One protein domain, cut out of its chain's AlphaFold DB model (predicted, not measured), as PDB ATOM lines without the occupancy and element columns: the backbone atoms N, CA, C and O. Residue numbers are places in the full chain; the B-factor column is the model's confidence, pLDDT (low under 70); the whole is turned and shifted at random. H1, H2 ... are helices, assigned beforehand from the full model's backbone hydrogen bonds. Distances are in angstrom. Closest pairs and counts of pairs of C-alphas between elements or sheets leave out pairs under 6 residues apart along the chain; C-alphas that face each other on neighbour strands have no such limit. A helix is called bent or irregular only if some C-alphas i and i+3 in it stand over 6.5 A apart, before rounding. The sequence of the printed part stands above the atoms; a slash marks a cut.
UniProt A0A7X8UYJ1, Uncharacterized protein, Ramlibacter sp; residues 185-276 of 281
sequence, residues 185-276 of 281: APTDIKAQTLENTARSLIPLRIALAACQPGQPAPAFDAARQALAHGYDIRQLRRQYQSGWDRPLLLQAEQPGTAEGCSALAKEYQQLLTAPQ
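This is residues 185 to 276 of the 281 residues of an uncharacterized protein of Ramlibacter sp (UniProt A0A7X8UYJ1). Two helical hairpins, H1 with H2 and H4 with H5, pack together lengthwise, and the short helix H3 lies across one end, near the start of H1 and the end of H5. The links of both hairpins lie at the opposite end. The printed part has 92 residues with five named helices, H1 to H5 in order, and no named strand: all helix. It is compact, with a radius of gyration of the C-alphas of 13.2 A, yet elongated, spanning 41 by 23 by 18 A.

Find C-alpha 194 at (203.726, -82.156, 275.821); from there H1, residues 194 to 210, runs 24.3 A to C-alpha 210 at (190.940, -67.708, 290.628). H1 is irregular, with C-alphas 200 and 203 7.0 A apart and a kink of 41 degrees near residue 201. Next come H2, residues 220 to 227, H3, residues 233 to 240, and H4, residues 246 to 252. H5, residues 259 to 273, runs 21.9 A and ends at C-alpha 273, (186.504, -78.912, 271.160).

Begin with the hubs H1 and H5, touching four helices each. Residues 200 to 207 of H1 touch H2, its hairpin partner, closest at the C-alphas of Leu 204 and Ala 223, 4.0 A. H4 and H5 form a hairpin at a shallow tilt of 22 degrees, closest at the C-alphas of Leu 249 and Ala 265, 5.0 A. H2 and H5 touch at 8 degrees, the same way, closest at the C-alphas of Leu 227 and Tyr 268, 6.8 A. Residues 194 to 197 of H1 touch H3 at a steep tilt of 62 degrees, closest at the C-alphas of Leu 194 and Gln 235, 6.5 A. H2 and H4 are apart. In H2, H3 and H4 every O i to N i+4 pair is within hydrogen-bond range; in H1 11 of 13 are, in H5 10 of 11.

Look to Lys 190 and Gly 214 for the two C-alphas farthest apart, 41.3 A. The printed part has no cut and no long link. Mean pLDDT of the printed part is 79.9; residues 187 to 192 and 237 to 243 are among those under 70.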
ATOM      1  N   ALA A 185     211.106 -72.393 277.793       75.06
ATOM      2  CA  ALA A 185     210.291 -72.055 276.630       75.06
ATOM      3  C   ALA A 185     210.806 -72.759 275.354       75.06
ATOM      4  O   ALA A 185     212.024 -72.850 275.166       75.06
ATOM      5  N   PRO A 186     209.910 -73.222 274.459       72.62
ATOM      6  CA  PRO A 186     210.324 -73.770 273.175       72.62
ATOM      7  C   PRO A 186     211.062 -72.705 272.362       72.62
ATOM      8  O   PRO A 186     210.633 -71.553 272.292       72.62
ATOM      9  N   THR A 187     212.153 -73.102 271.714       69.06
ATOM     10  CA  THR A 187     212.924 -72.233 270.814       69.06
ATOM     11  C   THR A 187     212.309 -72.132 269.412       69.06
ATOM     12  O   THR A 187     212.632 -71.200 268.683       69.06
ATOM     13  N   ASP A 188     211.403 -73.048 269.045       67.25
ATOM     14  CA  ASP A 188     210.651 -73.058 267.781       67.25
ATOM     15  C   ASP A 188     209.205 -73.539 268.024       67.25
ATOM     16  O   ASP A 188     208.970 -74.494 268.768       67.25
ATOM     17  N   ILE A 189     208.234 -72.910 267.355       56.75
ATOM     18  CA  ILE A 189     206.811 -73.291 267.338       56.75
ATOM     19  C   ILE A 189     206.636 -74.736 266.836       56.75
ATOM     20  O   ILE A 189     205.764 -75.459 267.316       56.75
ATOM     21  N   LYS A 190     207.497 -75.197 265.917       58.12
ATOM     22  CA  LYS A 190     207.486 -76.585 265.420       58.12
ATOM     23  C   LYS A 190     208.006 -77.609 266.436       58.12
ATOM     24  O   LYS A 190     207.815 -78.804 266.229       58.12
ATOM     25  N   ALA A 191     208.623 -77.162 267.531       62.94
ATOM     26  CA  ALA A 191     209.139 -78.000 268.614       62.94
ATOM     27  C   ALA A 191     208.168 -78.089 269.811       62.94
ATOM     28  O   ALA A 191     208.594 -78.249 270.958       62.94
ATOM     29  N   GLN A 192     206.855 -77.966 269.575       68.12
ATOM     30  CA  GLN A 192     205.851 -78.187 270.618       68.12
ATOM     31  C   GLN A 192     205.921 -79.632 271.131       68.12
ATOM     32  O   GLN A 192     205.646 -80.591 270.405       68.12
ATOM     33  N   THR A 193     206.312 -79.764 272.398       76.25
ATOM     34  CA  THR A 193     206.244 -81.000 273.179       76.25
ATOM     35  C   THR A 193     205.060 -80.945 274.145       76.25
ATOM     36  O   THR A 193     204.461 -79.883 274.366       76.25
ATOM     37  N   LEU A 194     204.746 -82.082 274.772       75.75
ATOM     38  CA  LEU A 194     203.726 -82.156 275.821       75.75
ATOM     39  C   LEU A 194     204.058 -81.222 276.995       75.75
ATOM     40  O   LEU A 194     203.182 -80.535 277.510       75.75
ATOM     41  N   GLU A 195     205.329 -81.145 277.384       79.50
ATOM     42  CA  GLU A 195     205.831 -80.282 278.455       79.50
ATOM     43  C   GLU A 195     205.632 -78.798 278.122       79.50
ATOM     44  O   GLU A 195     205.124 -78.038 278.945       79.50
ATOM     45  N   ASN A 196     205.976 -78.383 276.899       81.12
ATOM     46  CA  ASN A 196     205.840 -76.992 276.458       81.12
ATOM     47  C   ASN A 196     204.369 -76.573 276.309       81.12
ATOM     48  O   ASN A 196     204.006 -75.429 276.603       81.12
ATOM     49  N   THR A 197     203.509 -77.509 275.903       80.19
ATOM     50  CA  THR A 197     202.054 -77.313 275.870       80.19
ATOM     51  C   THR A 197     201.488 -77.177 277.286       80.19
ATOM     52  O   THR A 197     200.738 -76.243 277.560       80.19
ATOM     53  N   ALA A 198     201.907 -78.033 278.227       82.19
ATOM     54  CA  ALA A 198     201.527 -77.923 279.636       82.19
ATOM     55  C   ALA A 198     201.928 -76.557 280.216       82.19
ATOM     56  O   ALA A 198     201.099 -75.840 280.766       82.19
ATOM     57  N   ARG A 199     203.191 -76.168 280.007       87.31
ATOM     58  CA  ARG A 199     203.790 -74.906 280.460       87.31
ATOM     59  C   ARG A 199     203.017 -73.670 280.001       87.31
ATOM     60  O   ARG A 199     202.830 -72.731 280.775       87.31
ATOM     61  N   SER A 200     202.624 -73.640 278.732       85.88
ATOM     62  CA  SER A 200     201.964 -72.482 278.115       85.88
ATOM     63  C   SER A 200     200.505 -72.327 278.538       85.88
ATOM     64  O   SER A 200     199.988 -71.219 278.467       85.88
ATOM     65  N   LEU A 201     199.860 -73.390 279.027       87.44
ATOM     66  CA  LEU A 201     198.484 -73.350 279.535       87.44
ATOM     67  C   LEU A 201     198.387 -72.991 281.029       87.44
ATOM     68  O   LEU A 201     197.292 -72.703 281.513       87.44
ATOM     69  N   ILE A 202     199.512 -72.932 281.753       90.75
ATOM     70  CA  ILE A 202     199.547 -72.563 283.179       90.75
ATOM     71  C   ILE A 202     198.849 -71.215 283.456       90.75
ATOM     72  O   ILE A 202     197.985 -71.189 284.335       90.75
ATOM     73  N   PRO A 203     199.125 -70.110 282.726       92.25
ATOM     74  CA  PRO A 203     198.488 -68.819 283.012       92.25
ATOM     75  C   PRO A 203     196.963 -68.865 282.876       92.25
ATOM     76  O   PRO A 203     196.240 -68.280 283.682       92.25
ATOM     77  N   LEU A 204     196.469 -69.608 281.881       91.19
ATOM     78  CA  LEU A 204     195.043 -69.818 281.659       91.19
ATOM     79  C   LEU A 204     194.399 -70.555 282.835       91.19
ATOM     80  O   LEU A 204     193.378 -70.115 283.360       91.19
ATOM     81  N   ARG A 205     195.007 -71.657 283.279       91.88
ATOM     82  CA  ARG A 205     194.491 -72.444 284.403       91.88
ATOM     83  C   ARG A 205     194.539 -71.666 285.718       91.88
ATOM     84  O   ARG A 205     193.598 -71.779 286.496       91.88
ATOM     85  N   ILE A 206     195.577 -70.856 285.945       93.75
ATOM     86  CA  ILE A 206     195.682 -69.952 287.107       93.75
ATOM     87  C   ILE A 206     194.515 -68.968 287.123       93.75
ATOM     88  O   ILE A 206     193.834 -68.851 288.143       93.75
ATOM     89  N   ALA A 207     194.237 -68.313 285.993       93.12
ATOM     90  CA  ALA A 207     193.113 -67.389 285.892       93.12
ATOM     91  C   ALA A 207     191.769 -68.093 286.140       93.12
ATOM     92  O   ALA A 207     190.952 -67.589 286.904       93.12
ATOM     93  N   LEU A 208     191.560 -69.287 285.571       92.31
ATOM     94  CA  LEU A 208     190.346 -70.076 285.806       92.31
ATOM     95  C   LEU A 208     190.214 -70.550 287.264       92.31
ATOM     96  O   LEU A 208     189.114 -70.552 287.800       92.31
ATOM     97  N   ALA A 209     191.306 -70.918 287.938       92.12
ATOM     98  CA  ALA A 209     191.279 -71.318 289.350       92.12
ATOM     99  C   ALA A 209     190.954 -70.152 290.300       92.12
ATOM    100  O   ALA A 209     190.374 -70.364 291.368       92.12
ATOM    101  N   ALA A 210     191.303 -68.925 289.910       92.81
ATOM    102  CA  ALA A 210     190.940 -67.708 290.628       92.81
ATOM    103  C   ALA A 210     189.481 -67.271 290.389       92.81
ATOM    104  O   ALA A 210     188.959 -66.458 291.153       92.81
ATOM    105  N   CYS A 211     188.797 -67.820 289.376       91.19
ATOM    106  CA  CYS A 211     187.391 -67.539 289.097       91.19
ATOM    107  C   CYS A 211     186.465 -68.187 290.135       91.19
ATOM    108  O   CYS A 211     185.979 -69.303 289.956       91.19
ATOM    109  N   GLN A 212     186.194 -67.459 291.219       86.19
ATOM    110  CA  GLN A 212     185.270 -67.874 292.272       86.19
ATOM    111  C   GLN A 212     184.116 -66.883 292.462       86.19
ATOM    112  O   GLN A 212     184.311 -65.676 292.291       86.19
ATOM    113  N   PRO A 213     182.923 -67.363 292.862       85.94
ATOM    114  CA  PRO A 213     181.811 -66.485 293.197       85.94
ATOM    115  C   PRO A 213     182.175 -65.497 294.312       85.94
ATOM    116  O   PRO A 213     182.690 -65.897 295.357       85.94
ATOM    117  N   GLY A 214     181.894 -64.210 294.095       83.44
ATOM    118  CA  GLY A 214     182.137 -63.147 295.078       83.44
ATOM    119  C   GLY A 214     183.602 -62.727 295.258       83.44
ATOM    120  O   GLY A 214     183.883 -61.922 296.143       83.44
ATOM    121  N   GLN A 215     184.525 -63.241 294.440       84.38
ATOM    122  CA  GLN A 215     185.939 -62.851 294.443       84.38
ATOM    123  C   GLN A 215     186.250 -61.816 293.346       84.38
ATOM    124  O   GLN A 215     185.498 -61.718 292.368       84.38
ATOM    125  N   PRO A 216     187.334 -61.025 293.485       81.38
ATOM    126  CA  PRO A 216     187.745 -60.079 292.453       81.38
ATOM    127  C   PRO A 216     188.083 -60.783 291.134       81.38
ATOM    128  O   PRO A 216     188.416 -61.967 291.086       81.38
ATOM    129  N   ALA A 217     188.003 -60.022 290.043       74.19
ATOM    130  CA  ALA A 217     188.353 -60.513 288.720       74.19
ATOM    131  C   ALA A 217     189.850 -60.889 288.647       74.19
ATOM    132  O   ALA A 217     190.691 -60.085 289.057       74.19
ATOM    133  N   PRO A 218     190.205 -62.068 288.106       79.62
ATOM    134  CA  PRO A 218     191.599 -62.458 287.932       79.62
ATOM    135  C   PRO A 218     192.288 -61.670 286.809       79.62
ATOM    136  O   PRO A 218     191.649 -61.061 285.952       79.62
ATOM    137  N   ALA A 219     193.622 -61.716 286.782       78.56
ATOM    138  CA  ALA A 219     194.421 -61.105 285.721       78.56
ATOM    139  C   ALA A 219     194.265 -61.877 284.393       78.56
ATOM    140  O   ALA A 219     194.900 -62.909 284.176       78.56
ATOM    141  N   PHE A 220     193.410 -61.377 283.497       84.75
ATOM    142  CA  PHE A 220     193.016 -62.078 282.267       84.75
ATOM    143  C   PHE A 220     194.018 -61.994 281.107       84.75
ATOM    144  O   PHE A 220     193.975 -62.842 280.215       84.75
ATOM    145  N   ASP A 221     194.916 -61.006 281.087       86.31
ATOM    146  CA  ASP A 221     195.762 -60.743 279.911       86.31
ATOM    147  C   ASP A 221     196.689 -61.918 279.581       86.31
ATOM    148  O   ASP A 221     196.745 -62.373 278.437       86.31
ATOM    149  N   ALA A 222     197.355 -62.479 280.593       84.69
ATOM    150  CA  ALA A 222     198.229 -63.637 280.416       84.69
ATOM    151  C   ALA A 222     197.450 -64.899 279.997       84.69
ATOM    152  O   ALA A 222     197.944 -65.706 279.211       84.69
ATOM    153  N   ALA A 223     196.213 -65.058 280.477       86.00
ATOM    154  CA  ALA A 223     195.345 -66.175 280.115       86.00
ATOM    155  C   ALA A 223     194.869 -66.092 278.655       86.00
ATOM    156  O   ALA A 223     194.868 -67.099 277.947       86.00
ATOM    157  N   ARG A 224     194.535 -64.890 278.173       86.12
ATOM    158  CA  ARG A 224     194.190 -64.659 276.761       86.12
ATOM    159  C   ARG A 224     195.383 -64.861 275.833       86.12
ATOM    160  O   ARG A 224     195.230 -65.449 274.768       86.12
ATOM    161  N   GLN A 225     196.575 -64.421 276.240       85.62
ATOM    162  CA  GLN A 225     197.803 -64.686 275.481       85.62
ATOM    163  C   GLN A 225     198.093 -66.186 275.367       85.62
ATOM    164  O   GLN A 225     198.494 -66.642 274.299       85.62
ATOM    165  N   ALA A 226     197.844 -66.954 276.434       83.12
ATOM    166  CA  ALA A 226     197.922 -68.409 276.380       83.12
ATOM    167  C   ALA A 226     196.917 -68.976 275.363       83.12
ATOM    168  O   ALA A 226     197.316 -69.701 274.462       83.12
ATOM    169  N   LEU A 227     195.642 -68.579 275.412       80.06
ATOM    170  CA  LEU A 227     194.624 -69.050 274.457       80.06
ATOM    171  C   LEU A 227     194.933 -68.716 272.991       80.06
ATOM    172  O   LEU A 227     194.604 -69.499 272.103       80.06
ATOM    173  N   ALA A 228     195.581 -67.578 272.737       78.81
ATOM    174  CA  ALA A 228     195.993 -67.164 271.399       78.81
ATOM    175  C   ALA A 228     197.202 -67.952 270.856       78.81
ATOM    176  O   ALA A 228     197.575 -67.786 269.691       78.81
ATOM    177  N   HIS A 229     197.841 -68.790 271.676       70.62
ATOM    178  CA  HIS A 229     198.968 -69.599 271.240       70.62
ATOM    179  C   HIS A 229     198.495 -70.668 270.239       70.62
ATOM    180  O   HIS A 229     197.518 -71.378 270.464       70.62
ATOM    181  N   GLY A 230     199.178 -70.790 269.098       67.88
ATOM    182  CA  GLY A 230     198.865 -71.810 268.095       67.88
ATOM    183  C   GLY A 230     199.279 -73.198 268.584       67.88
ATOM    184  O   GLY A 230     200.424 -73.595 268.390       67.88
ATOM    185  N   TYR A 231     198.375 -73.920 269.245       73.75
ATOM    186  CA  TYR A 231     198.620 -75.263 269.783       73.75
ATOM    187  C   TYR A 231     198.427 -76.373 268.737       73.75
ATOM    188  O   TYR A 231     197.471 -76.335 267.958       73.75
ATOM    189  N   ASP A 232     199.241 -77.437 268.781       72.25
ATOM    190  CA  ASP A 232     198.864 -78.715 268.157       72.25
ATOM    191  C   ASP A 232     197.661 -79.312 268.911       72.25
ATOM    192  O   ASP A 232     197.795 -79.921 269.977       72.25
ATOM    193  N   ILE A 233     196.469 -79.168 268.321       68.19
ATOM    194  CA  ILE A 233     195.195 -79.676 268.854       68.19
ATOM    195  C   ILE A 233     195.264 -81.183 269.163       68.19
ATOM    196  O   ILE A 233     194.554 -81.654 270.050       68.19
ATOM    197  N   ARG A 234     196.115 -81.971 268.488       68.56
ATOM    198  CA  ARG A 234     196.281 -83.404 268.795       68.56
ATOM    199  C   ARG A 234     197.027 -83.623 270.103       68.56
ATOM    200  O   ARG A 234     196.654 -84.525 270.848       68.56
ATOM    201  N   GLN A 235     198.061 -82.832 270.381       67.94
ATOM    202  CA  GLN A 235     198.793 -82.909 271.649       67.94
ATOM    203  C   GLN A 235     197.937 -82.387 272.796       67.94
ATOM    204  O   GLN A 235     197.835 -83.056 273.821       67.94
ATOM    205  N   LEU A 236     197.246 -81.266 272.561       70.31
ATOM    206  CA  LEU A 236     196.233 -80.732 273.460       70.31
ATOM    207  C   LEU A 236     195.220 -81.846 273.781       70.31
ATOM    208  O   LEU A 236     195.136 -82.337 274.894       70.31
ATOM    209  N   ARG A 237     194.543 -82.417 272.790       66.94
ATOM    210  CA  ARG A 237     193.573 -83.483 273.067       66.94
ATOM    211  C   ARG A 237     194.171 -84.712 273.731       66.94
ATOM    212  O   ARG A 237     193.525 -85.241 274.607       66.94
ATOM    213  N   ARG A 238     195.388 -85.156 273.421       63.06
ATOM    214  CA  ARG A 238     195.990 -86.285 274.162       63.06
ATOM    215  C   ARG A 238     196.220 -85.980 275.642       63.06
ATOM    216  O   ARG A 238     196.104 -86.873 276.467       63.06
ATOM    217  N   GLN A 239     196.541 -84.735 275.971       62.53
ATOM    218  CA  GLN A 239     196.738 -84.294 277.349       62.53
ATOM    219  C   GLN A 239     195.410 -83.980 278.065       62.53
ATOM    220  O   GLN A 239     195.329 -84.091 279.286       62.53
ATOM    221  N   TYR A 240     194.379 -83.604 277.302       60.72
ATOM    222  CA  TYR A 240     193.101 -83.061 277.777       60.72
ATOM    223  C   TYR A 240     191.872 -83.894 277.340       60.72
ATOM    224  O   TYR A 240     190.750 -83.409 277.430       60.72
ATOM    225  N   GLN A 241     192.067 -85.134 276.865       47.97
ATOM    226  CA  GLN A 241     191.020 -86.120 276.497       47.97
ATOM    227  C   GLN A 241     190.255 -86.641 277.715       47.97
ATOM    228  O   GLN A 241     189.204 -87.256 277.597       47.97
ATOM    229  N   SER A 242     190.778 -86.346 278.900       52.12
ATOM    230  CA  SER A 242     190.041 -86.436 280.140       52.12
ATOM    231  C   SER A 242     189.560 -85.039 280.503       52.12
ATOM    232  O   SER A 242     190.321 -84.072 280.425       52.12
ATOM    233  N   GLY A 243     188.313 -84.906 280.946       65.50
ATOM    234  CA  GLY A 243     187.720 -83.633 281.370       65.50
ATOM    235  C   GLY A 243     188.298 -83.086 282.676       65.50
ATOM    236  O   GLY A 243     187.566 -82.543 283.495       65.50
ATOM    237  N   TRP A 244     189.601 -83.235 282.886       75.19
ATOM    238  CA  TRP A 244     190.345 -82.833 284.064       75.19
ATOM    239  C   TRP A 244     190.178 -81.352 284.403       75.19
ATOM    240  O   TRP A 244     190.028 -81.004 285.570       75.19
ATOM    241  N   ASP A 245     190.139 -80.478 283.396       82.56
ATOM    242  CA  ASP A 245     189.948 -79.036 283.595       82.56
ATOM    243  C   ASP A 245     188.477 -78.596 283.506       82.56
ATOM    244  O   ASP A 245     188.157 -77.442 283.795       82.56
ATOM    245  N   ARG A 246     187.544 -79.520 283.225       83.50
ATOM    246  CA  ARG A 246     186.096 -79.247 283.236       83.50
ATOM    247  C   ARG A 246     185.606 -78.647 284.558       83.50
ATOM    248  O   ARG A 246     184.787 -77.735 284.493       83.50
ATOM    249  N   PRO A 247     186.063 -79.076 285.751       86.25
ATOM    250  CA  PRO A 247     185.633 -78.439 286.989       86.25
ATOM    251  C   PRO A 247     186.022 -76.958 287.065       86.25
ATOM    252  O   PRO A 247     185.236 -76.174 287.583       86.25
ATOM    253  N   LEU A 248     187.183 -76.559 286.523       88.44
ATOM    254  CA  LEU A 248     187.589 -75.147 286.465       88.44
ATOM    255  C   LEU A 248     186.674 -74.354 285.526       88.44
ATOM    256  O   LEU A 248     186.220 -73.270 285.878       88.44
ATOM    257  N   LEU A 249     186.347 -74.931 284.365       89.25
ATOM    258  CA  LEU A 249     185.410 -74.348 283.402       89.25
ATOM    259  C   LEU A 249     184.020 -74.146 284.018       89.25
ATOM    260  O   LEU A 249     183.475 -73.048 283.986       89.25
ATOM    261  N   LEU A 250     183.477 -75.188 284.653       88.69
ATOM    262  CA  LEU A 250     182.163 -75.147 285.297       88.69
ATOM    263  C   LEU A 250     182.117 -74.188 286.494       88.69
ATOM    264  O   LEU A 250     181.061 -73.622 286.770       88.69
ATOM    265  N   GLN A 251     183.228 -74.026 287.222       88.00
ATOM    266  CA  GLN A 251     183.343 -73.045 288.305       88.00
ATOM    267  C   GLN A 251     183.348 -71.614 287.764       88.00
ATOM    268  O   GLN A 251     182.614 -70.779 288.284       88.00
ATOM    269  N   ALA A 252     184.101 -71.351 286.695       90.12
ATOM    270  CA  ALA A 252     184.186 -70.042 286.050       90.12
ATOM    271  C   ALA A 252     182.877 -69.589 285.370       90.12
ATOM    272  O   ALA A 252     182.725 -68.408 285.058       90.12
ATOM    273  N   GLU A 253     181.937 -70.511 285.150       90.12
ATOM    274  CA  GLU A 253     180.591 -70.238 284.633       90.12
ATOM    275  C   GLU A 253     179.516 -70.121 285.733       90.12
ATOM    276  O   GLU A 253     178.346 -69.886 285.422       90.12
ATOM    277  N   GLN A 254     179.868 -70.289 287.016       89.69
ATOM    278  CA  GLN A 254     178.891 -70.185 288.102       89.69
ATOM    279  C   GLN A 254     178.324 -68.761 288.230       89.69
ATOM    280  O   GLN A 254     179.047 -67.777 288.076       89.69
ATOM    281  N   PRO A 255     177.043 -68.615 288.615       87.25
ATOM    282  CA  PRO A 255     176.496 -67.313 288.973       87.25
ATOM    283  C   PRO A 255     177.342 -66.618 290.052       87.25
ATOM    284  O   PRO A 255     177.727 -67.231 291.048       87.25
ATOM    285  N   GLY A 256     177.606 -65.322 289.868       85.25
ATOM    286  CA  GLY A 256     178.360 -64.507 290.825       85.25
ATOM    287  C   GLY A 256     179.882 -64.505 290.636       85.25
ATOM    288  O   GLY A 256     180.570 -63.840 291.410       85.25
ATOM    289  N   THR A 257     180.423 -65.204 289.632       89.25
ATOM    290  CA  THR A 257     181.806 -64.989 289.168       89.25
ATOM    291  C   THR A 257     181.904 -63.735 288.294       89.25
ATOM    292  O   THR A 257     180.932 -63.357 287.640       89.25
ATOM    293  N   ALA A 258     183.086 -63.117 288.223       86.31
ATOM    294  CA  ALA A 258     183.333 -61.973 287.342       86.31
ATOM    295  C   ALA A 258     183.041 -62.298 285.859       86.31
ATOM    296  O   ALA A 258     183.342 -63.396 285.394       86.31
ATOM    297  N   GLU A 259     182.511 -61.336 285.093       81.62
ATOM    298  CA  GLU A 259     182.053 -61.547 283.702       81.62
ATOM    299  C   GLU A 259     183.120 -62.186 282.794       81.62
ATOM    300  O   GLU A 259     182.823 -63.108 282.026       81.62
ATOM    301  N   GLY A 260     184.382 -61.760 282.939       85.81
ATOM    302  CA  GLY A 260     185.514 -62.270 282.159       85.81
ATOM    303  C   GLY A 260     185.818 -63.760 282.369       85.81
ATOM    304  O   GLY A 260     186.375 -64.390 281.473       85.81
ATOM    305  N   CYS A 261     185.404 -64.348 283.495       91.25
ATOM    306  CA  CYS A 261     185.610 -65.768 283.789       91.25
ATOM    307  C   CYS A 261     184.816 -66.671 282.847       91.25
ATOM    308  O   CYS A 261     185.367 -67.611 282.276       91.25
ATOM    309  N   SER A 262     183.544 -66.339 282.619       89.69
ATOM    310  CA  SER A 262     182.682 -67.112 281.724       89.69
ATOM    311  C   SER A 262     183.149 -67.038 280.265       89.69
ATOM    312  O   SER A 262     183.065 -68.024 279.535       89.69
ATOM    313  N   ALA A 263     183.679 -65.886 279.838       89.94
ATOM    314  CA  ALA A 263     184.252 -65.715 278.507       89.94
ATOM    315  C   ALA A 263     185.512 -66.575 278.339       89.94
ATOM    316  O   ALA A 263     185.601 -67.358 277.395       89.94
ATOM    317  N   LEU A 264     186.430 -66.505 279.307       89.62
ATOM    318  CA  LEU A 264     187.662 -67.292 279.311       89.62
ATOM    319  C   LEU A 264     187.381 -68.804 279.297       89.62
ATOM    320  O   LEU A 264     188.023 -69.550 278.558       89.62
ATOM    321  N   ALA A 265     186.397 -69.252 280.080       89.88
ATOM    322  CA  ALA A 265     185.974 -70.648 280.114       89.88
ATOM    323  C   ALA A 265     185.439 -71.117 278.752       89.88
ATOM    324  O   ALA A 265     185.847 -72.166 278.253       89.88
ATOM    325  N   LYS A 266     184.585 -70.316 278.107       88.62
ATOM    326  CA  LYS A 266     184.041 -70.629 276.778       88.62
ATOM    327  C   LYS A 266     185.122 -70.672 275.706       88.62
ATOM    328  O   LYS A 266     185.131 -71.609 274.913       88.62
ATOM    329  N   GLU A 267     186.034 -69.703 275.686       88.69
ATOM    330  CA  GLU A 267     187.162 -69.681 274.745       88.69
ATOM    331  C   GLU A 267     188.058 -70.913 274.929       88.69
ATOM    332  O   GLU A 267     188.430 -71.574 273.956       88.69
ATOM    333  N   TYR A 268     188.338 -71.298 276.177       87.38
ATOM    334  CA  TYR A 268     189.109 -72.507 276.446       87.38
ATOM    335  C   TYR A 268     188.364 -73.783 276.032       87.38
ATOM    336  O   TYR A 268     188.934 -74.656 275.377       87.38
ATOM    337  N   GLN A 269     187.067 -73.881 276.331       85.62
ATOM    338  CA  GLN A 269     186.233 -74.999 275.895       85.62
ATOM    339  C   GLN A 269     186.194 -75.102 274.361       85.62
ATOM    340  O   GLN A 269     186.252 -76.207 273.814       85.62
ATOM    341  N   GLN A 270     186.150 -73.971 273.651       84.44
ATOM    342  CA  GLN A 270     186.241 -73.939 272.192       84.44
ATOM    343  C   GLN A 270     187.590 -74.470 271.712       84.44
ATOM    344  O   GLN A 270     187.602 -75.324 270.832       84.44
ATOM    345  N   LEU A 271     188.709 -74.066 272.321       80.56
ATOM    346  CA  LEU A 271     190.036 -74.595 271.982       80.56
ATOM    347  C   LEU A 271     190.106 -76.126 272.139       80.56
ATOM    348  O   LEU A 271     190.622 -76.819 271.262       80.56
ATOM    349  N   LEU A 272     189.539 -76.673 273.220       77.75
ATOM    350  CA  LEU A 272     189.507 -78.121 273.471       77.75
ATOM    351  C   LEU A 272     188.648 -78.876 272.433       77.75
ATOM    352  O   LEU A 272     189.008 -79.965 271.963       77.75
ATOM    353  N   THR A 273     187.525 -78.282 272.022       76.00
ATOM    354  CA  THR A 273     186.504 -78.912 271.160       76.00
ATOM    355  C   THR A 273     186.582 -78.535 269.675       76.00
ATOM    356  O   THR A 273     185.912 -79.170 268.861       76.00
ATOM    357  N   ALA A 274     187.447 -77.592 269.287       70.12
ATOM    358  CA  ALA A 274     187.542 -77.054 267.929       70.12
ATOM    359  C   ALA A 274     187.738 -78.146 266.857       70.12
ATOM    360  O   ALA A 274     188.644 -78.977 266.980       70.12
ATOM    361  N   PRO A 275     186.930 -78.186 265.783       60.31
ATOM    362  CA  PRO A 275     187.125 -79.155 264.709       60.31
ATOM    363  C   PRO A 275     188.530 -79.008 264.113       60.31
ATOM    364  O   PRO A 275     189.064 -77.904 264.012       60.31
ATOM    365  N   GLN A 276     189.153 -80.131 263.747       56.19
ATOM    366  CA  GLN A 276     190.477 -80.085 263.128       56.19
ATOM    367  C   GLN A 276     190.391 -79.270 261.830       56.19
ATOM    368  O   GLN A 276     189.492 -79.543 261.028       56.19
TER     369      GLN A 276